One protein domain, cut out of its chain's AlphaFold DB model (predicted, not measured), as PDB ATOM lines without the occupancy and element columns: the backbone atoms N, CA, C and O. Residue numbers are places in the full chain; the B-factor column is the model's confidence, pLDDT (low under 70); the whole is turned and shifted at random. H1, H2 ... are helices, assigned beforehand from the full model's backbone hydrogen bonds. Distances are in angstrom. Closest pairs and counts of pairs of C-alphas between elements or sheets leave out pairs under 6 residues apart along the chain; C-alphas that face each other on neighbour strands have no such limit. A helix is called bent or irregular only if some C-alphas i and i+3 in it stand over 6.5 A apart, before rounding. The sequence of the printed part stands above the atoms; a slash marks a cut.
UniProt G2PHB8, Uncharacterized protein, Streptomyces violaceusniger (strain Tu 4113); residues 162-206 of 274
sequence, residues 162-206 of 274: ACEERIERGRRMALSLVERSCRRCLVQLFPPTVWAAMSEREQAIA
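This is residues 162 to 206 of the 274 residues of an uncharacterized protein of Streptomyces violaceusniger (strain Tu 4113) (UniProt G2PHB8). A long helix, H1, forms an arm that ends at a small, loose head, where a long loop, residues 180 to 191, swings out and folds back to two short helices, H2 and H3. Loop, H2 and H3 make an open arc about the end of H1 rather than a packed core, and residues 162 to 175 of H1 stick out alone and make much of the length. The printed part has 45 residues with three named helices, in the order H1, H2, H3, and no named strand, and its class is all helix. The whole is loose, with a radius of gyration of the C-alphas of 12.1 A, and the C-alphas span 34 by 23 by 17 A along their three main axes.

The printed part begins with H1, residues 162 to 179, the longest helix by residues. Its residues 162 to 175 stand free: none of their C-alphas has a C-alpha 8 or more residues apart along the chain within 10 A. A long link of 12 residues, 180 to 191, joins H1 to H2, residues 192 to 197. H1 and H2 are apart, but only just, with their closest C-alphas 8.5 A from each other. After H2 a tight link of 2 residues, Met 198 and Ser 199, runs to H3, residues 200 to 205. H2 and H3 are also only just apart, with their closest C-alphas at 8.0 A. H1 and H3 are again only just apart, with their closest C-alphas at 8.3 A. H1 touches no helix, H2 touches no helix, and H3 touches no helix. Residues 197 to 202, of which 200 to 202 belong to H3, stand free as well. In the backbones of H1, H2 and H3, every O i to N i+4 pair is within hydrogen-bond range.

H1, Ala 162 to Glu 179, has 18 residues and measures 25.5 A from first to last C-alpha. It begins at C-alpha 162, at (-15.171, -51.321, 35.021), and ends at C-alpha 179, at (-4.901, -28.059, 37.157). Its N-to-C direction has the components 0.51 in x, 0.86 in y and 0.09 in z. On the loop after it, C-alpha 184 is at (-1.234, -21.905, 27.775). H2, Pro 192 to Ala 197, has 6 residues, and its C-alpha 192 is at (1.594, -33.668, 42.801). Its N-to-C direction has a z component of 0.74. H3, Glu 200 to Ile 205, also has 6 residues, and its N-to-C direction has a z component of -0.75. It ends at C-alpha 205, at (-7.177, -17.717, 42.558). No helix is bent or irregular.

The two C-alphas farthest apart are those of Ala 162 and Ile 205, at 35.4 A. The first and last printed C-alphas, those of Ala 162 and Ala 206, are 34.7 A apart. The printed part has no cut. Of its links, the one from H1 to H2 is long and the one from H2 to H3 is tight. The long stretch with no named element, residues 180 to 191, has its C-alphas 5 to 15 A from the mean of the C-alphas. The mean pLDDT of the printed part is 89.1, and for H1, H2 and H3 it is 90, 90 and 83. One printed residue, Ala 206, is under 70, where the model's confidence is low.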
ATOM      1  N   ALA A 162     -16.635 -51.312  35.077       84.94
ATOM      2  CA  ALA A 162     -15.171 -51.321  35.021       84.94
ATOM      3  C   ALA A 162     -14.595 -50.394  33.929       84.94
ATOM      4  O   ALA A 162     -13.524 -49.811  34.107       84.94
ATOM      5  N   CYS A 163     -15.275 -50.263  32.786       87.38
ATOM      6  CA  CYS A 163     -14.898 -49.308  31.741       87.38
ATOM      7  C   CYS A 163     -15.204 -47.876  32.175       87.38
ATOM      8  O   CYS A 163     -14.376 -46.993  31.957       87.38
ATOM      9  N   GLU A 164     -16.359 -47.663  32.797       86.88
ATOM     10  CA  GLU A 164     -16.750 -46.373  33.358       86.88
ATOM     11  C   GLU A 164     -15.743 -45.907  34.409       86.88
ATOM     12  O   GLU A 164     -15.135 -44.855  34.234       86.88
ATOM     13  N   GLU A 165     -15.423 -46.746  35.396       89.12
ATOM     14  CA  GLU A 165     -14.425 -46.432  36.421       89.12
ATOM     15  C   GLU A 165     -13.044 -46.136  35.804       89.12
ATOM     16  O   GLU A 165     -12.330 -45.232  36.249       89.12
ATOM     17  N   ARG A 166     -12.653 -46.862  34.745       90.69
ATOM     18  CA  ARG A 166     -11.407 -46.598  34.008       90.69
ATOM     19  C   ARG A 166     -11.434 -45.229  33.328       90.69
ATOM     20  O   ARG A 166     -10.435 -44.510  33.396       90.69
ATOM     21  N   ILE A 167     -12.541 -44.868  32.682       90.25
ATOM     22  CA  ILE A 167     -12.712 -43.570  32.020       90.25
ATOM     23  C   ILE A 167     -12.742 -42.448  33.052       90.25
ATOM     24  O   ILE A 167     -12.035 -41.460  32.882       90.25
ATOM     25  N   GLU A 168     -13.482 -42.601  34.145       91.75
ATOM     26  CA  GLU A 168     -13.522 -41.631  35.237       91.75
ATOM     27  C   GLU A 168     -12.159 -41.448  35.898       91.75
ATOM     28  O   GLU A 168     -11.753 -40.324  36.189       91.75
ATOM     29  N   ARG A 169     -11.410 -42.533  36.115       93.31
ATOM     30  CA  ARG A 169     -10.029 -42.463  36.605       93.31
ATOM     31  C   ARG A 169      -9.141 -41.705  35.621       93.31
ATOM     32  O   ARG A 169      -8.395 -40.829  36.045       93.31
ATOM     33  N   GLY A 170      -9.262 -41.989  34.323       93.06
ATOM     34  CA  GLY A 170      -8.560 -41.256  33.269       93.06
ATOM     35  C   GLY A 170      -8.916 -39.767  33.250       93.06
ATOM     36  O   GLY A 170      -8.021 -38.930  33.191       93.06
ATOM     37  N   ARG A 171     -10.203 -39.425  33.389       93.81
ATOM     38  CA  ARG A 171     -10.690 -38.040  33.496       93.81
ATOM     39  C   ARG A 171     -10.133 -37.341  34.731       93.81
ATOM     40  O   ARG A 171      -9.604 -36.246  34.600       93.81
ATOM     41  N   ARG A 172     -10.177 -37.979  35.905       92.81
ATOM     42  CA  ARG A 172      -9.588 -37.439  37.144       92.81
ATOM     43  C   ARG A 172      -8.086 -37.206  37.008       92.81
ATOM     44  O   ARG A 172      -7.595 -36.166  37.427       92.81
ATOM     45  N   MET A 173      -7.362 -38.139  36.388       90.56
ATOM     46  CA  MET A 173      -5.932 -37.970  36.115       90.56
ATOM     47  C   MET A 173      -5.670 -36.817  35.142       90.56
ATOM     48  O   MET A 173      -4.772 -36.018  35.384       90.56
ATOM     49  N   ALA A 174      -6.455 -36.701  34.069       90.94
ATOM     50  CA  ALA A 174      -6.323 -35.619  33.099       90.94
ATOM     51  C   ALA A 174      -6.620 -34.249  33.726       90.94
ATOM     52  O   ALA A 174      -5.827 -33.329  33.555       90.94
ATOM     53  N   LEU A 175      -7.702 -34.125  34.500       90.56
ATOM     54  CA  LEU A 175      -8.038 -32.900  35.232       90.56
ATOM     55  C   LEU A 175      -6.934 -32.528  36.219       90.56
ATOM     56  O   LEU A 175      -6.425 -31.414  36.167       90.56
ATOM     57  N   SER A 176      -6.475 -33.493  37.022       88.12
ATOM     58  CA  SER A 176      -5.368 -33.278  37.955       88.12
ATOM     59  C   SER A 176      -4.092 -32.818  37.248       88.12
ATOM     60  O   SER A 176      -3.359 -32.008  37.805       88.12
ATOM     61  N   LEU A 177      -3.810 -33.303  36.032       89.62
ATOM     62  CA  LEU A 177      -2.679 -32.840  35.224       89.62
ATOM     63  C   LEU A 177      -2.889 -31.425  34.682       89.62
ATOM     64  O   LEU A 177      -1.941 -30.647  34.690       89.62
ATOM     65  N   VAL A 178      -4.093 -31.082  34.229       90.50
ATOM     66  CA  VAL A 178      -4.408 -29.739  33.719       90.50
ATOM     67  C   VAL A 178      -4.315 -28.694  34.831       90.50
ATOM     68  O   VAL A 178      -3.686 -27.662  34.634       90.50
ATOM     69  N   GLU A 179      -4.866 -28.980  36.010       90.00
ATOM     70  CA  GLU A 179      -4.901 -28.059  37.157       90.00
ATOM     71  C   GLU A 179      -3.508 -27.619  37.629       90.00
ATOM     72  O   GLU A 179      -3.297 -26.466  37.996       90.00
ATOM     73  N   ARG A 180      -2.529 -28.523  37.553       90.06
ATOM     74  CA  ARG A 180      -1.135 -28.298  37.971       90.06
ATOM     75  C   ARG A 180      -0.191 -27.893  36.837       90.06
ATOM     76  O   ARG A 180       1.032 -27.902  37.028       90.06
ATOM     77  N   SER A 181      -0.727 -27.628  35.650       92.94
ATOM     78  CA  SER A 181       0.044 -27.286  34.456       92.94
ATOM     79  C   SER A 181      -0.231 -25.858  34.004       92.94
ATOM     80  O   SER A 181      -1.248 -25.259  34.336       92.94
ATOM     81  N   CYS A 182       0.693 -25.303  33.225       93.00
ATOM     82  CA  CYS A 182       0.517 -24.008  32.585       93.00
ATOM     83  C   CYS A 182      -0.714 -24.045  31.679       93.00
ATOM     84  O   CYS A 182      -0.791 -24.883  30.780       93.00
ATOM     85  N   ARG A 183      -1.644 -23.100  31.845       90.12
ATOM     86  CA  ARG A 183      -2.890 -23.073  31.059       90.12
ATOM     87  C   ARG A 183      -2.687 -22.834  29.561       90.12
ATOM     88  O   ARG A 183      -3.530 -23.229  28.764       90.12
ATOM     89  N   ARG A 184      -1.562 -22.224  29.175       91.69
ATOM     90  CA  ARG A 184      -1.234 -21.905  27.775       91.69
ATOM     91  C   ARG A 184      -0.491 -23.031  27.056       91.69
ATOM     92  O   ARG A 184      -0.813 -23.324  25.913       91.69
ATOM     93  N   CYS A 185       0.486 -23.672  27.703       93.56
ATOM     94  CA  CYS A 185       1.347 -24.674  27.052       93.56
ATOM     95  C   CYS A 185       1.318 -26.072  27.685       93.56
ATOM     96  O   CYS A 185       2.050 -26.951  27.240       93.56
ATOM     97  N   LEU A 186       0.499 -26.285  28.723       92.06
ATOM     98  CA  LEU A 186       0.342 -27.547  29.458       92.06
ATOM     99  C   LEU A 186       1.637 -28.113  30.066       92.06
ATOM    100  O   LEU A 186       1.667 -29.269  30.486       92.06
ATOM    101  N   VAL A 187       2.706 -27.313  30.168       93.94
ATOM    102  CA  VAL A 187       3.903 -27.728  30.907       93.94
ATOM    103  C   VAL A 187       3.562 -27.864  32.386       93.94
ATOM    104  O   VAL A 187       2.931 -26.981  32.968       93.94
ATOM    105  N   GLN A 188       3.978 -28.965  33.000       92.56
ATOM    106  CA  GLN A 188       3.708 -29.231  34.406       92.56
ATOM    107  C   GLN A 188       4.451 -28.218  35.289       92.56
ATOM    108  O   GLN A 188       5.681 -28.193  35.301       92.56
ATOM    109  N   LEU A 189       3.711 -27.408  36.044       90.94
ATOM    110  CA  LEU A 189       4.269 -26.372  36.917       90.94
ATOM    111  C   LEU A 189       4.562 -26.914  38.311       90.94
ATOM    112  O   LEU A 189       5.609 -26.629  38.887       90.94
ATOM    113  N   PHE A 190       3.657 -27.747  38.826       90.06
ATOM    114  CA  PHE A 190       3.745 -28.259  40.187       90.06
ATOM    115  C   PHE A 190       3.851 -29.788  40.198       90.06
ATOM    116  O   PHE A 190       3.121 -30.480  39.475       90.06
ATOM    117  N   PRO A 191       4.745 -30.370  41.012       91.00
ATOM    118  CA  PRO A 191       4.659 -31.772  41.406       91.00
ATOM    119  C   PRO A 191       3.332 -32.069  42.129       91.00
ATOM    120  O   PRO A 191       2.741 -31.156  42.710       91.00
ATOM    121  N   PRO A 192       2.872 -33.335  42.169       89.19
ATOM    122  CA  PRO A 192       1.594 -33.668  42.801       89.19
ATOM    123  C   PRO A 192       1.589 -33.349  44.303       89.19
ATOM    124  O   PRO A 192       0.581 -32.908  44.838       89.19
ATOM    125  N   THR A 193       2.726 -33.542  44.976       92.25
ATOM    126  CA  THR A 193       2.892 -33.282  46.413       92.25
ATOM    127  C   THR A 193       2.793 -31.804  46.759       92.25
ATOM    128  O   THR A 193       2.204 -31.459  47.775       92.25
ATOM    129  N   VAL A 194       3.340 -30.935  45.904       90.31
ATOM    130  CA  VAL A 194       3.256 -29.481  46.079       90.31
ATOM    131  C   VAL A 194       1.818 -29.026  45.870       90.31
ATOM    132  O   VAL A 194       1.286 -28.339  46.729       90.31
ATOM    133  N   TRP A 195       1.165 -29.479  44.794       88.25
ATOM    134  CA  TRP A 195      -0.236 -29.148  44.508       88.25
ATOM    135  C   TRP A 195      -1.179 -29.547  45.650       88.25
ATOM    136  O   TRP A 195      -2.006 -28.750  46.085       88.25
ATOM    137  N   ALA A 196      -1.008 -30.762  46.185       88.81
ATOM    138  CA  ALA A 196      -1.813 -31.276  47.292       88.81
ATOM    139  C   ALA A 196      -1.604 -30.521  48.617       88.81
ATOM    140  O   ALA A 196      -2.465 -30.591  49.489       88.81
ATOM    141  N   ALA A 197      -0.475 -29.825  48.783       90.88
ATOM    142  CA  ALA A 197      -0.191 -29.017  49.966       90.88
ATOM    143  C   ALA A 197      -0.744 -27.583  49.869       90.88
ATOM    144  O   ALA A 197      -0.750 -26.875  50.874       90.88
ATOM    145  N   MET A 198      -1.193 -27.148  48.685       90.44
ATOM    146  CA  MET A 198      -1.790 -25.825  48.492       90.44
ATOM    147  C   MET A 198      -3.212 -25.783  49.052       90.44
ATOM    148  O   MET A 198      -3.964 -26.753  48.955       90.44
ATOM    149  N   SER A 199      -3.602 -24.637  49.600       92.06
ATOM    150  CA  SER A 199      -4.981 -24.397  50.024       92.06
ATOM    151  C   SER A 199      -5.926 -24.273  48.822       92.06
ATOM    152  O   SER A 199      -5.530 -23.812  47.749       92.06
ATOM    153  N   GLU A 200      -7.210 -24.594  49.012       85.94
ATOM    154  CA  GLU A 200      -8.241 -24.405  47.974       85.94
ATOM    155  C   GLU A 200      -8.282 -22.958  47.461       85.94
ATOM    156  O   GLU A 200      -8.486 -22.717  46.273       85.94
ATOM    157  N   ARG A 201      -8.025 -21.978  48.339       86.69
ATOM    158  CA  ARG A 201      -7.963 -20.561  47.965       86.69
ATOM    159  C   ARG A 201      -6.783 -20.261  47.037       86.69
ATOM    160  O   ARG A 201      -6.956 -19.515  46.076       86.69
ATOM    161  N   GLU A 202      -5.605 -20.821  47.307       85.94
ATOM    162  CA  GLU A 202      -4.429 -20.674  46.436       85.94
ATOM    163  C   GLU A 202      -4.630 -21.376  45.092       85.94
ATOM    164  O   GLU A 202      -4.224 -20.847  44.063       85.94
ATOM    165  N   GLN A 203      -5.303 -22.530  45.081       85.25
ATOM    166  CA  GLN A 203      -5.649 -23.237  43.846       85.25
ATOM    167  C   GLN A 203      -6.687 -22.462  43.013       85.25
ATOM    168  O   GLN A 203      -6.550 -22.372  41.794       85.25
ATOM    169  N   ALA A 204      -7.702 -21.869  43.652       78.38
ATOM    170  CA  ALA A 204      -8.811 -21.195  42.974       78.38
ATOM    171  C   ALA A 204      -8.447 -19.830  42.367       78.38
ATOM    172  O   ALA A 204      -9.010 -19.441  41.345       78.38
ATOM    173  N   ILE A 205      -7.533 -19.083  42.992       75.81
ATOM    174  CA  ILE A 205      -7.177 -17.717  42.558       75.81
ATOM    175  C   ILE A 205      -6.145 -17.728  41.425       75.81
ATOM    176  O   ILE A 205      -5.912 -16.712  40.771       75.81
ATOM    177  N   ALA A 206      -5.517 -18.866  41.174       65.19
ATOM    178  CA  ALA A 206      -4.297 -18.853  40.415       65.19
ATOM    179  C   ALA A 206      -4.485 -19.200  38.936       65.19
ATOM    180  O   ALA A 206      -4.810 -20.320  38.535       65.19
TER     181      ALA A 206